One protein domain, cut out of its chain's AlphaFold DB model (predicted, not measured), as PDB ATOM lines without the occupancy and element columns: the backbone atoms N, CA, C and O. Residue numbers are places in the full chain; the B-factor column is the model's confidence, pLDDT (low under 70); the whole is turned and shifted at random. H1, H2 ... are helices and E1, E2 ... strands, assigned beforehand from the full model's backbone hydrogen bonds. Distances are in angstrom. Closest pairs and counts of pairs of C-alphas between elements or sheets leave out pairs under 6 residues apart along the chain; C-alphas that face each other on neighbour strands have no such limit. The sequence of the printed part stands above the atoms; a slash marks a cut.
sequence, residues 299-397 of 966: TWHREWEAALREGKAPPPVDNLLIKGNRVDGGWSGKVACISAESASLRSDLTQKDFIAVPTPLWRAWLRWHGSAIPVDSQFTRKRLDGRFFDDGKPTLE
ATOM      1  N   THR A 299     -22.912 -62.842 136.390       88.69
ATOM      2  CA  THR A 299     -22.352 -63.892 137.253       88.69
ATOM      3  C   THR A 299     -23.465 -64.764 137.823       88.69
ATOM      4  O   THR A 299     -23.518 -65.945 137.493       88.69
ATOM      5  N   TRP A 300     -24.422 -64.158 138.532       89.00
ATOM      6  CA  TRP A 300     -25.602 -64.843 139.051       89.00
ATOM      7  C   TRP A 300     -26.375 -65.581 137.952       89.00
ATOM      8  O   TRP A 300     -26.718 -66.745 138.120       89.00
ATOM      9  N   HIS A 301     -26.600 -64.955 136.793       87.50
ATOM     10  CA  HIS A 301     -27.316 -65.617 135.700       87.50
ATOM     11  C   HIS A 301     -26.609 -66.897 135.225       87.50
ATOM     12  O   HIS A 301     -27.268 -67.893 134.938       87.50
ATOM     13  N   ARG A 302     -25.268 -66.902 135.153       87.88
ATOM     14  CA  ARG A 302     -24.502 -68.109 134.797       87.88
ATOM     15  C   ARG A 302     -24.631 -69.202 135.855       87.88
ATOM     16  O   ARG A 302     -24.729 -70.372 135.494       87.88
ATOM     17  N   GLU A 303     -24.647 -68.834 137.133       87.06
ATOM     18  CA  GLU A 303     -24.864 -69.772 138.243       87.06
ATOM     19  C   GLU A 303     -26.282 -70.352 138.225       87.06
ATOM     20  O   GLU A 303     -26.460 -71.560 138.375       87.06
ATOM     21  N   TRP A 304     -27.285 -69.512 137.965       85.88
ATOM     22  CA  TRP A 304     -28.675 -69.917 137.785       85.88
ATOM     23  C   TRP A 304     -28.835 -70.910 136.627       85.88
ATOM     24  O   TRP A 304     -29.438 -71.973 136.785       85.88
ATOM     25  N   GLU A 305     -28.229 -70.610 135.478       82.38
ATOM     26  CA  GLU A 305     -28.256 -71.477 134.300       82.38
ATOM     27  C   GLU A 305     -27.534 -72.815 134.549       82.38
ATOM     28  O   GLU A 305     -27.999 -73.873 134.118       82.38
ATOM     29  N   ALA A 306     -26.414 -72.795 135.282       83.25
ATOM     30  CA  ALA A 306     -25.708 -74.006 135.693       83.25
ATOM     31  C   ALA A 306     -26.546 -74.864 136.655       83.25
ATOM     32  O   ALA A 306     -26.666 -76.069 136.437       83.25
ATOM     33  N   ALA A 307     -27.191 -74.253 137.655       80.62
ATOM     34  CA  ALA A 307     -28.062 -74.958 138.594       80.62
ATOM     35  C   ALA A 307     -29.223 -75.668 137.878       80.62
ATOM     36  O   ALA A 307     -29.512 -76.825 138.184       80.62
ATOM     37  N   LEU A 308     -29.826 -75.019 136.875       74.62
ATOM     38  CA  LEU A 308     -30.871 -75.628 136.047       74.62
ATOM     39  C   LEU A 308     -30.367 -76.825 135.237       74.62
ATOM     40  O   LEU A 308     -31.039 -77.855 135.206       74.62
ATOM     41  N   ARG A 309     -29.187 -76.718 134.611       75.44
ATOM     42  CA  ARG A 309     -28.573 -77.844 133.881       75.44
ATOM     43  C   ARG A 309     -28.275 -79.035 134.789       75.44
ATOM     44  O   ARG A 309     -28.375 -80.175 134.353       75.44
ATOM     45  N   GLU A 310     -27.920 -78.767 136.040       81.25
ATOM     46  CA  GLU A 310     -27.597 -79.780 137.047       81.25
ATOM     47  C   GLU A 310     -28.827 -80.301 137.815       81.25
ATOM     48  O   GLU A 310     -28.679 -81.151 138.694       81.25
ATOM     49  N   GLY A 311     -30.033 -79.797 137.524       72.25
ATOM     50  CA  GLY A 311     -31.266 -80.173 138.227       72.25
ATOM     51  C   GLY A 311     -31.314 -79.729 139.697       72.25
ATOM     52  O   GLY A 311     -32.078 -80.282 140.488       72.25
ATOM     53  N   LYS A 312     -30.489 -78.752 140.083       75.56
ATOM     54  CA  LYS A 312     -30.430 -78.190 141.440       75.56
ATOM     55  C   LYS A 312     -31.394 -77.014 141.581       75.56
ATOM     56  O   LYS A 312     -31.768 -76.368 140.604       75.56
ATOM     57  N   ALA A 313     -31.782 -76.712 142.820       71.25
ATOM     58  CA  ALA A 313     -32.573 -75.521 143.105       71.25
ATOM     59  C   ALA A 313     -31.778 -74.255 142.711       71.25
ATOM     60  O   ALA A 313     -30.624 -74.125 143.130       71.25
ATOM     61  N   PRO A 314     -32.359 -73.338 141.915       75.19
ATOM     62  CA  PRO A 314     -31.659 -72.136 141.485       75.19
ATOM     63  C   PRO A 314     -31.346 -71.216 142.680       75.19
ATOM     64  O   PRO A 314     -32.196 -71.068 143.566       75.19
ATOM     65  N   PRO A 315     -30.160 -70.578 142.716       79.25
ATOM     66  CA  PRO A 315     -29.790 -69.661 143.789       79.25
ATOM     67  C   PRO A 315     -30.714 -68.432 143.804       79.25
ATOM     68  O   PRO A 315     -31.191 -68.018 142.741       79.25
ATOM     69  N   PRO A 316     -30.971 -67.826 144.982       79.56
ATOM     70  CA  PRO A 316     -31.718 -66.574 145.059       79.56
ATOM     71  C   PRO A 316     -31.024 -65.490 144.230       79.56
ATOM     72  O   PRO A 316     -29.807 -65.521 144.053       79.56
ATOM     73  N   VAL A 317     -31.805 -64.542 143.708       79.38
ATOM     74  CA  VAL A 317     -31.267 -63.475 142.858       79.38
ATOM     75  C   VAL A 317     -30.230 -62.647 143.615       79.38
ATOM     76  O   VAL A 317     -30.573 -62.003 144.607       79.38
ATOM     77  N   ASP A 318     -28.999 -62.607 143.099       80.88
ATOM     78  CA  ASP A 318     -27.921 -61.769 143.621       80.88
ATOM     79  C   ASP A 318     -27.444 -60.749 142.574       80.88
ATOM     80  O   ASP A 318     -26.861 -61.079 141.542       80.88
ATOM     81  N   ASN A 319     -27.690 -59.472 142.870       85.88
ATOM     82  CA  ASN A 319     -27.272 -58.339 142.048       85.88
ATOM     83  C   ASN A 319     -26.215 -57.455 142.736       85.88
ATOM     84  O   ASN A 319     -25.940 -56.352 142.259       85.88
ATOM     85  N   LEU A 320     -25.601 -57.904 143.836       82.56
ATOM     86  CA  LEU A 320     -24.633 -57.109 144.603       82.56
ATOM     87  C   LEU A 320     -23.456 -56.622 143.748       82.56
ATOM     88  O   LEU A 320     -23.005 -55.493 143.913       82.56
ATOM     89  N   LEU A 321     -23.002 -57.431 142.786       83.31
ATOM     90  CA  LEU A 321     -21.864 -57.103 141.920       83.31
ATOM     91  C   LEU A 321     -22.134 -55.965 140.926       83.31
ATOM     92  O   LEU A 321     -21.193 -55.297 140.491       83.31
ATOM     93  N   ILE A 322     -23.402 -55.748 140.568       87.50
ATOM     94  CA  ILE A 322     -23.818 -54.673 139.656       87.50
ATOM     95  C   ILE A 322     -24.421 -53.475 140.396       87.50
ATOM     96  O   ILE A 322     -24.583 -52.404 139.803       87.50
ATOM     97  N   LYS A 323     -24.721 -53.632 141.690       84.62
ATOM     98  CA  LYS A 323     -25.235 -52.573 142.554       84.62
ATOM     99  C   LYS A 323     -24.177 -51.485 142.752       84.62
ATOM    100  O   LYS A 323     -23.017 -51.757 143.047       84.62
ATOM    101  N   GLY A 324     -24.591 -50.239 142.577       78.88
ATOM    102  CA  GLY A 324     -23.800 -49.044 142.832       78.88
ATOM    103  C   GLY A 324     -24.358 -48.238 144.001       78.88
ATOM    104  O   GLY A 324     -25.489 -48.438 144.440       78.88
ATOM    105  N   ASN A 325     -23.558 -47.288 144.477       73.19
ATOM    106  CA  ASN A 325     -24.002 -46.305 145.460       73.19
ATOM    107  C   ASN A 325     -24.694 -45.135 144.750       73.19
ATOM    108  O   ASN A 325     -24.246 -44.706 143.683       73.19
ATOM    109  N   ARG A 326     -25.766 -44.604 145.347       65.56
ATOM    110  CA  ARG A 326     -26.418 -43.383 144.856       65.56
ATOM    111  C   ARG A 326     -25.434 -42.214 144.912       65.56
ATOM    112  O   ARG A 326     -24.800 -41.975 145.934       65.56
ATOM    113  N   VAL A 327     -25.322 -41.481 143.806       59.75
ATOM    114  CA  VAL A 327     -24.538 -40.238 143.710       59.75
ATOM    115  C   VAL A 327     -25.482 -39.059 143.952       59.75
ATOM    116  O   VAL A 327     -25.635 -38.166 143.128       59.75
ATOM    117  N   ASP A 328     -26.194 -39.089 145.074       61.94
ATOM    118  CA  ASP A 328     -27.294 -38.171 145.387       61.94
ATOM    119  C   ASP A 328     -26.871 -37.006 146.299       61.94
ATOM    120  O   ASP A 328     -27.698 -36.178 146.676       61.94
ATOM    121  N   GLY A 329     -25.600 -36.951 146.711       60.75
ATOM    122  CA  GLY A 329     -25.120 -35.966 147.683       60.75
ATOM    123  C   GLY A 329     -25.776 -36.087 149.068       60.75
ATOM    124  O   GLY A 329     -25.743 -35.119 149.832       60.75
ATOM    125  N   GLY A 330     -26.375 -37.242 149.394       62.84
ATOM    126  CA  GLY A 330     -26.986 -37.538 150.694       62.84
ATOM    127  C   GLY A 330     -28.407 -36.997 150.906       62.84
ATOM    128  O   GLY A 330     -28.784 -36.758 152.057       62.84
ATOM    129  N   TRP A 331     -29.183 -36.760 149.840       64.88
ATOM    130  CA  TRP A 331     -30.572 -36.269 149.916       64.88
ATOM    131  C   TRP A 331     -31.643 -37.358 149.809       64.88
ATOM    132  O   TRP A 331     -32.732 -37.163 150.337       64.88
ATOM    133  N   SER A 332     -31.360 -38.503 149.188       60.31
ATOM    134  CA  SER A 332     -32.349 -39.567 148.943       60.31
ATOM    135  C   SER A 332     -32.891 -40.232 150.213       60.31
ATOM    136  O   SER A 332     -33.931 -40.870 150.167       60.31
ATOM    137  N   GLY A 333     -32.230 -40.037 151.361       63.06
ATOM    138  CA  GLY A 333     -32.755 -40.401 152.683       63.06
ATOM    139  C   GLY A 333     -33.380 -39.242 153.474       63.06
ATOM    140  O   GLY A 333     -33.815 -39.448 154.602       63.06
ATOM    141  N   LYS A 334     -33.377 -38.016 152.932       69.06
ATOM    142  CA  LYS A 334     -33.854 -36.787 153.600       69.06
ATOM    143  C   LYS A 334     -35.182 -36.269 153.048       69.06
ATOM    144  O   LYS A 334     -35.894 -35.584 153.774       69.06
ATOM    145  N   VAL A 335     -35.493 -36.556 151.784       72.81
ATOM    146  CA  VAL A 335     -36.735 -36.148 151.108       72.81
ATOM    147  C   VAL A 335     -37.407 -37.353 150.454       72.81
ATOM    148  O   VAL A 335     -36.736 -38.329 150.128       72.81
ATOM    149  N   ALA A 336     -38.726 -37.297 150.274       75.12
ATOM    150  CA  ALA A 336     -39.473 -38.383 149.645       75.12
ATOM    151  C   ALA A 336     -39.127 -38.504 148.152       75.12
ATOM    152  O   ALA A 336     -38.984 -37.489 147.463       75.12
ATOM    153  N   CYS A 337     -39.035 -39.734 147.639       78.44
ATOM    154  CA  CYS A 337     -38.937 -39.960 146.204       78.44
ATOM    155  C   CYS A 337     -40.321 -40.139 145.577       78.44
ATOM    156  O   CYS A 337     -41.101 -40.970 146.035       78.44
ATOM    157  N   ILE A 338     -40.614 -39.358 144.535       80.56
ATOM    158  CA  ILE A 338     -41.926 -39.333 143.865       80.56
ATOM    159  C   ILE A 338     -41.986 -40.192 142.593       80.56
ATOM    160  O   ILE A 338     -43.023 -40.299 141.956       80.56
ATOM    161  N   SER A 339     -40.877 -40.792 142.176       77.31
ATOM    162  CA  SER A 339     -40.841 -41.728 141.047       77.31
ATOM    163  C   SER A 339     -40.676 -43.155 141.554       77.31
ATOM    164  O   SER A 339     -40.075 -43.358 142.606       77.31
ATOM    165  N   ALA A 340     -41.104 -44.149 140.770       65.31
ATOM    166  CA  ALA A 340     -40.760 -45.544 141.028       65.31
ATOM    167  C   ALA A 340     -39.230 -45.713 141.003       65.31
ATOM    168  O   ALA A 340     -38.610 -45.715 139.939       65.31
ATOM    169  N   GLU A 341     -38.620 -45.789 142.183       62.38
ATOM    170  CA  GLU A 341     -37.173 -45.874 142.316       62.38
ATOM    171  C   GLU A 341     -36.651 -47.183 141.728       62.38
ATOM    172  O   GLU A 341     -37.139 -48.267 142.054       62.38
ATOM    173  N   SER A 342     -35.611 -47.091 140.898       69.12
ATOM    174  CA  SER A 342     -34.816 -48.255 140.540       69.12
ATOM    175  C   SER A 342     -33.452 -48.185 141.214       69.12
ATOM    176  O   SER A 342     -32.859 -47.119 141.386       69.12
ATOM    177  N   ALA A 343     -32.932 -49.341 141.614       73.25
ATOM    178  CA  ALA A 343     -31.634 -49.428 142.257       73.25
ATOM    179  C   ALA A 343     -30.522 -48.849 141.360       73.25
ATOM    180  O   ALA A 343     -30.507 -49.023 140.133       73.25
ATOM    181  N   SER A 344     -29.575 -48.141 141.979       78.94
ATOM    182  CA  SER A 344     -28.449 -47.526 141.276       78.94
ATOM    183  C   SER A 344     -27.442 -48.581 140.853       78.94
ATOM    184  O   SER A 344     -27.076 -49.457 141.629       78.94
ATOM    185  N   LEU A 345     -26.979 -48.475 139.613       84.56
ATOM    186  CA  LEU A 345     -25.967 -49.356 139.047       84.56
ATOM    187  C   LEU A 345     -24.561 -48.793 139.270       84.56
ATOM    188  O   LEU A 345     -24.370 -47.576 139.336       84.56
ATOM    189  N   ARG A 346     -23.570 -49.683 139.350       86.62
ATOM    190  CA  ARG A 346     -22.151 -49.311 139.410       86.62
ATOM    191  C   ARG A 346     -21.762 -48.501 138.162       86.62
ATOM    192  O   ARG A 346     -22.209 -48.786 137.053       86.62
ATOM    193  N   SER A 347     -20.957 -47.454 138.329       78.44
ATOM    194  CA  SER A 347     -20.717 -46.456 137.273       78.44
ATOM    195  C   SER A 347     -19.823 -46.928 136.118       78.44
ATOM    196  O   SER A 347     -19.827 -46.279 135.070       78.44
ATOM    197  N   ASP A 348     -19.069 -48.005 136.329       82.25
ATOM    198  CA  ASP A 348     -18.063 -48.630 135.453       82.25
ATOM    199  C   ASP A 348     -18.555 -49.935 134.794       82.25
ATOM    200  O   ASP A 348     -17.747 -50.710 134.290       82.25
ATOM    201  N   LEU A 349     -19.865 -50.204 134.801       84.19
ATOM    202  CA  LEU A 349     -20.417 -51.413 134.183       84.19
ATOM    203  C   LEU A 349     -20.146 -51.480 132.681       84.19
ATOM    204  O   LEU A 349     -20.377 -50.527 131.933       84.19
ATOM    205  N   THR A 350     -19.764 -52.670 132.239       81.56
ATOM    206  CA  THR A 350     -19.670 -53.057 130.834       81.56
ATOM    207  C   THR A 350     -20.799 -54.022 130.471       81.56
ATOM    208  O   THR A 350     -21.408 -54.647 131.339       81.56
ATOM    209  N   GLN A 351     -21.059 -54.220 129.173       76.44
ATOM    210  CA  GLN A 351     -22.049 -55.203 128.695       76.44
ATOM    211  C   GLN A 351     -21.757 -56.652 129.139       76.44
ATOM    212  O   GLN A 351     -22.617 -57.512 128.996       76.44
ATOM    213  N   LYS A 352     -20.558 -56.946 129.663       82.94
ATOM    214  CA  LYS A 352     -20.191 -58.278 130.171       82.94
ATOM    215  C   LYS A 352     -20.622 -58.511 131.618       82.94
ATOM    216  O   LYS A 352     -20.696 -59.661 132.047       82.94
ATOM    217  N   ASP A 353     -20.891 -57.450 132.372       85.88
ATOM    218  CA  ASP A 353     -21.159 -57.523 133.814       85.88
ATOM    219  C   ASP A 353     -22.628 -57.814 134.128       85.88
ATOM    220  O   ASP A 353     -22.971 -58.245 135.233       85.88
ATOM    221  N   PHE A 354     -23.505 -57.603 133.148       89.50
ATOM    222  CA  PHE A 354     -24.940 -57.728 133.320       89.50
ATOM    223  C   PHE A 354     -25.619 -58.403 132.135       89.50
ATOM    224  O   PHE A 354     -25.090 -58.451 131.027       89.50
ATOM    225  N   ILE A 355     -26.822 -58.908 132.385       86.38
ATOM    226  CA  ILE A 355     -27.719 -59.454 131.371       86.38
ATOM    227  C   ILE A 355     -29.042 -58.701 131.459       86.38
ATOM    228  O   ILE A 355     -29.575 -58.479 132.547       86.38
ATOM    229  N   ALA A 356     -29.545 -58.275 130.302       85.12
ATOM    230  CA  ALA A 356     -30.866 -57.686 130.176       85.12
ATOM    231  C   ALA A 356     -31.909 -58.798 130.053       85.12
ATOM    232  O   ALA A 356     -31.788 -59.696 129.223       85.12
ATOM    233  N   VAL A 357     -32.939 -58.717 130.881       82.12
ATOM    234  CA  VAL A 357     -33.987 -59.721 131.007       82.12
ATOM    235  C   VAL A 357     -35.343 -59.035 130.852       82.12
ATOM    236  O   VAL A 357     -35.559 -57.989 131.462       82.12
ATOM    237  N   PRO A 358     -36.281 -59.589 130.067       79.75
ATOM    238  CA  PRO A 358     -37.635 -59.056 129.977       79.75
ATOM    239  C   PRO A 358     -38.284 -58.880 131.355       79.75
ATOM    240  O   PRO A 358     -38.233 -59.786 132.191       79.75
ATOM    241  N   THR A 359     -38.956 -57.751 131.589       74.56
ATOM    242  CA  THR A 359     -39.659 -57.484 132.859       74.56
ATOM    243  C   THR A 359     -40.652 -58.585 133.273       74.56
ATOM    244  O   THR A 359     -40.708 -58.911 134.462       74.56
ATOM    245  N   PRO A 360     -41.402 -59.236 132.358       66.38
ATOM    246  CA  PRO A 360     -42.240 -60.383 132.718       66.38
ATOM    247  C   PRO A 360     -41.445 -61.578 133.256       66.38
ATOM    248  O   PRO A 360     -41.840 -62.175 134.257       66.38
ATOM    249  N   LEU A 361     -40.301 -61.895 132.639       72.06
ATOM    250  CA  LEU A 361     -39.423 -62.980 133.088       72.06
ATOM    251  C   LEU A 361     -38.816 -62.655 134.458       72.06
ATOM    252  O   LEU A 361     -38.808 -63.501 135.349       72.06
ATOM    253  N   TRP A 362     -38.415 -61.403 134.671       73.69
ATOM    254  CA  TRP A 362     -37.974 -60.929 135.981       73.69
ATOM    255  C   TRP A 362     -39.046 -61.102 137.068       73.69
ATOM    256  O   TRP A 362     -38.771 -61.645 138.138       73.69
ATOM    257  N   ARG A 363     -40.294 -60.700 136.793       67.88
ATOM    258  CA  ARG A 363     -41.421 -60.896 137.723       67.88
ATOM    259  C   ARG A 363     -41.664 -62.377 138.014       67.88
ATOM    260  O   ARG A 363     -41.971 -62.728 139.153       67.88
ATOM    261  N   ALA A 364     -41.516 -63.243 137.012       62.91
ATOM    262  CA  ALA A 364     -41.627 -64.687 137.189       62.91
ATOM    263  C   ALA A 364     -40.520 -65.236 138.103       62.91
ATOM    264  O   ALA A 364     -40.826 -65.999 139.016       62.91
ATOM    265  N   TRP A 365     -39.268 -64.793 137.939       70.31
ATOM    266  CA  TRP A 365     -38.179 -65.148 138.857       70.31
ATOM    267  C   TRP A 365     -38.456 -64.688 140.292       70.31
ATOM    268  O   TRP A 365     -38.326 -65.487 141.216       70.31
ATOM    269  N   LEU A 366     -38.919 -63.450 140.498       67.62
ATOM    270  CA  LEU A 366     -39.276 -62.956 141.836       67.62
ATOM    271  C   LEU A 366     -40.379 -63.784 142.507       67.62
ATOM    272  O   LEU A 366     -40.344 -63.992 143.722       67.62
ATOM    273  N   ARG A 367     -41.366 -64.245 141.732       59.94
ATOM    274  CA  ARG A 367     -42.429 -65.133 142.226       59.94
ATOM    275  C   ARG A 367     -41.887 -66.517 142.555       59.94
ATOM    276  O   ARG A 367     -42.212 -67.052 143.609       59.94
ATOM    277  N   TRP A 368     -41.044 -67.068 141.682       63.50
ATOM    278  CA  TRP A 368     -40.437 -68.384 141.868       63.50
ATOM    279  C   TRP A 368     -39.586 -68.429 143.145       63.50
ATOM    280  O   TRP A 368     -39.724 -69.350 143.946       63.50
ATOM    281  N   HIS A 369     -38.778 -67.402 143.401       65.31
ATOM    282  CA  HIS A 369     -37.926 -67.350 144.591       65.31
ATOM    283  C   HIS A 369     -38.658 -66.935 145.890       65.31
ATOM    284  O   HIS A 369     -38.019 -66.891 146.936       65.31
ATOM    285  N   GLY A 370     -39.978 -66.684 145.854       48.12
ATOM    286  CA  GLY A 370     -40.773 -66.226 147.003       48.12
ATOM    287  C   GLY A 370     -40.552 -64.734 147.284       48.12
ATOM    288  O   GLY A 370     -39.518 -64.324 147.801       48.12
ATOM    289  N   SER A 371     -41.502 -63.881 146.898       44.34
ATOM    290  CA  SER A 371     -41.257 -62.436 146.816       44.34
ATOM    291  C   SER A 371     -41.201 -61.722 148.174       44.34
ATOM    292  O   SER A 371     -42.224 -61.576 148.837       44.34
ATOM    293  N   ALA A 372     -40.029 -61.164 148.486       42.88
ATOM    294  CA  ALA A 372     -39.847 -59.813 149.035       42.88
ATOM    295  C   ALA A 372     -38.377 -59.382 148.844       42.88
ATOM    296  O   ALA A 372     -37.622 -59.263 149.806       42.88
ATOM    297  N   ILE A 373     -37.934 -59.182 147.596       49.84
ATOM    298  CA  ILE A 373     -36.647 -58.513 147.365       49.84
ATOM    299  C   ILE A 373     -36.878 -56.996 147.505       49.84
ATOM    300  O   ILE A 373     -37.773 -56.476 146.828       49.84
ATOM    301  N   PRO A 374     -36.111 -56.278 148.351       52.03
ATOM    302  CA  PRO A 374     -36.233 -54.828 148.508       52.03
ATOM    303  C   PRO A 374     -36.147 -54.092 147.165       52.03
ATOM    304  O   PRO A 374     -35.420 -54.528 146.267       52.03
ATOM    305  N   VAL A 375     -36.836 -52.949 147.045       48.91
ATOM    306  CA  VAL A 375     -36.781 -52.045 145.870       48.91
ATOM    307  C   VAL A 375     -35.326 -51.762 145.451       48.91
ATOM    308  O   VAL A 375     -35.005 -51.771 144.264       48.91
ATOM    309  N   ASP A 376     -34.416 -51.699 146.430       52.69
ATOM    310  CA  ASP A 376     -32.959 -51.544 146.290       52.69
ATOM    311  C   ASP A 376     -32.213 -52.653 145.526       52.69
ATOM    312  O   ASP A 376     -30.985 -52.592 145.400       52.69
ATOM    313  N   SER A 377     -32.913 -53.678 145.038       58.25
ATOM    314  CA  SER A 377     -32.326 -54.738 144.204       58.25
ATOM    315  C   SER A 377     -33.070 -54.946 142.880       58.25
ATOM    316  O   SER A 377     -32.796 -55.916 142.168       58.25
ATOM    317  N   GLN A 378     -33.999 -54.044 142.536       70.69
ATOM    318  CA  GLN A 378     -34.709 -54.045 141.257       70.69
ATOM    319  C   GLN A 378     -34.080 -53.025 140.298       70.69
ATOM    320  O   GLN A 378     -34.148 -51.814 140.514       70.69
ATOM    321  N   PHE A 379     -33.484 -53.519 139.211       81.38
ATOM    322  CA  PHE A 379     -32.771 -52.715 138.210       81.38
ATOM    323  C   PHE A 379     -33.551 -52.635 136.890       81.38
ATOM    324  O   PHE A 379     -33.088 -53.113 135.856       81.38
ATOM    325  N   THR A 380     -34.761 -52.079 136.917       85.25
ATOM    326  CA  THR A 380     -35.573 -51.863 135.707       85.25
ATOM    327  C   THR A 380     -35.033 -50.668 134.917       85.25
ATOM    328  O   THR A 380     -34.763 -49.624 135.510       85.25
ATOM    329  N   ARG A 381     -34.858 -50.807 133.598       86.81
ATOM    330  CA  ARG A 381     -34.361 -49.796 132.652       86.81
ATOM    331  C   ARG A 381     -35.241 -49.716 131.413       86.81
ATOM    332  O   ARG A 381     -35.716 -50.737 130.915       86.81
ATOM    333  N   LYS A 382     -35.410 -48.501 130.891       86.38
ATOM    334  CA  LYS A 382     -36.120 -48.260 129.632       86.38
ATOM    335  C   LYS A 382     -35.191 -48.471 128.442       86.38
ATOM    336  O   LYS A 382     -34.024 -48.082 128.474       86.38
ATOM    337  N   ARG A 383     -35.711 -49.084 127.381       85.38
ATOM    338  CA  ARG A 383     -35.056 -49.134 126.071       85.38
ATOM    339  C   ARG A 383     -35.435 -47.873 125.313       85.38
ATOM    340  O   ARG A 383     -36.616 -47.633 125.078       85.38
ATOM    341  N   LEU A 384     -34.442 -47.067 124.959       86.38
ATOM    342  CA  LEU A 384     -34.663 -45.811 124.254       86.38
ATOM    343  C   LEU A 384     -34.203 -45.923 122.802       86.38
ATOM    344  O   LEU A 384     -33.343 -46.736 122.456       86.38
ATOM    345  N   ASP A 385     -34.807 -45.100 121.952       83.06
ATOM    346  CA  ASP A 385     -34.400 -44.946 120.562       83.06
ATOM    347  C   ASP A 385     -32.990 -44.336 120.456       83.06
ATOM    348  O   ASP A 385     -32.541 -43.615 121.353       83.06
ATOM    349  N   GLY A 386     -32.300 -44.604 119.344       81.75
ATOM    350  CA  GLY A 386     -30.949 -44.104 119.093       81.75
ATOM    351  C   GLY A 386     -30.817 -42.584 119.179       81.75
ATOM    352  O   GLY A 386     -29.760 -42.098 119.563       81.75
ATOM    353  N   ARG A 387     -31.895 -41.828 118.932       84.50
ATOM    354  CA  ARG A 387     -31.910 -40.358 119.057       84.50
ATOM    355  C   ARG A 387     -31.591 -39.817 120.458       84.50
ATOM    356  O   ARG A 387     -31.336 -38.627 120.589       84.50
ATOM    357  N   PHE A 388     -31.652 -40.655 121.496       83.50
ATOM    358  CA  PHE A 388     -31.371 -40.272 122.886       83.50
ATOM    359  C   PHE A 388     -29.933 -40.603 123.335       83.50
ATOM    360  O   PHE A 388     -29.578 -40.367 124.499       83.50
ATOM    361  N   PHE A 389     -29.114 -41.156 122.436       82.38
ATOM    362  CA  PHE A 389     -27.738 -41.573 122.696       82.38
ATOM    363  C   PHE A 389     -26.777 -41.005 121.646       82.38
ATOM    364  O   PHE A 389     -27.119 -40.866 120.475       82.38
ATOM    365  N   ASP A 390     -25.541 -40.723 122.059       77.00
ATOM    366  CA  ASP A 390     -24.523 -40.127 121.182       77.00
ATOM    367  C   ASP A 390     -24.056 -41.087 120.069       77.00
ATOM    368  O   ASP A 390     -23.549 -40.652 119.038       77.00
ATOM    369  N   ASP A 391     -24.226 -42.399 120.264       76.75
ATOM    370  CA  ASP A 391     -23.869 -43.437 119.292       76.75
ATOM    371  C   ASP A 391     -24.961 -43.693 118.237       76.75
ATOM    372  O   ASP A 391     -24.746 -44.482 117.310       76.75
ATOM    373  N   GLY A 392     -26.126 -43.045 118.373       77.50
ATOM    374  CA  GLY A 392     -27.268 -43.185 117.474       77.50
ATOM    375  C   GLY A 392     -27.917 -44.571 117.488       77.50
ATOM    376  O   GLY A 392     -28.729 -44.864 116.607       77.50
ATOM    377  N   LYS A 393     -27.571 -45.448 118.441       77.75
ATOM    378  CA  LYS A 393     -28.074 -46.827 118.487       77.75
ATOM    379  C   LYS A 393     -29.129 -46.991 119.581       77.75
ATOM    380  O   LYS A 393     -28.937 -46.522 120.700       77.75
ATOM    381  N   PRO A 394     -30.241 -47.696 119.305       79.00
ATOM    382  CA  PRO A 394     -31.252 -47.955 120.319       79.00
ATOM    383  C   PRO A 394     -30.702 -48.923 121.373       79.00
ATOM    384  O   PRO A 394     -30.432 -50.093 121.083       79.00
ATOM    385  N   THR A 395     -30.548 -48.444 122.606       84.88
ATOM    386  CA  THR A 395     -29.966 -49.209 123.718       84.88
ATOM    387  C   THR A 395     -30.748 -49.006 125.020       84.88
ATOM    388  O   THR A 395     -31.716 -48.245 125.083       84.88
ATOM    389  N   LEU A 396     -30.388 -49.761 126.062       86.38
ATOM    390  CA  LEU A 396     -30.959 -49.593 127.398       86.38
ATOM    391  C   LEU A 396     -30.367 -48.361 128.075       86.38
ATOM    392  O   LEU A 396     -29.150 -48.231 128.200       86.38
ATOM    393  N   GLU A 397     -31.232 -47.494 128.586       89.00
ATOM    394  CA  GLU A 397     -30.835 -46.382 129.436       89.00
ATOM    395  C   GLU A 397     -30.357 -46.933 130.782       89.00
ATOM    396  O   GLU A 397     -31.162 -47.175 131.663       89.00
TER     397      GLU A 397
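Overview. This is residues 299 to 397 of the 966 residues of a protein of Diploscapter pachys (UniProt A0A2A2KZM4). This domain has little regular structure: a loose body in which a long loop leads from the short helix H1 to the strand E1, E1 runs straight into the short helix H2, and a second long loop leads on to the strand E2; residues 328 to 339 of the first loop stick out, and residues 395 to 396 fold back beside residues 383 to 384 of E2. The printed part has 99 residues, with H1, E1, H2 and E2 in that order; its class is mixed, with 31 residues in named elements. It is loose, with a radius of gyration of the C-alphas of 15.7 A, and spans 43 by 37 by 24 A.

Arrangement. The closest C-alphas of H1, residues 299 to 309, and E1, residues 354 to 358, are those of His 301 and Ile 355, 7.5 A apart. E1 and H2, residues 359 to 368, meet only through their tight link. H1 and H2 are apart. E2, residues 380 to 384, is apart from H1 and E1. E1 and E2 pair with no named strand; residues 383 to 384 of E2 pair antiparallel with residues 395 to 396. In H1 and H2 every O i to N i+4 pair is within hydrogen-bond range.

Along the chain. H1 begins at C-alpha 299 (-22.352, -63.892, 137.253) and measures 15.6 A, E1 13.2 A, H2 14.2 A. E2, 13.0 A, ends at C-alpha 384 (-34.663, -45.811, 124.254).

Size, cuts and confidence. The C-alphas farthest apart, Glu 310 and Val 335, are 46.7 A apart. The printed part has no cut; the links H1 to E1 and H2 to E2 are long. Mean pLDDT of the printed part is 75.2, with residues 326 to 334 and 366 to 377 among those under 70.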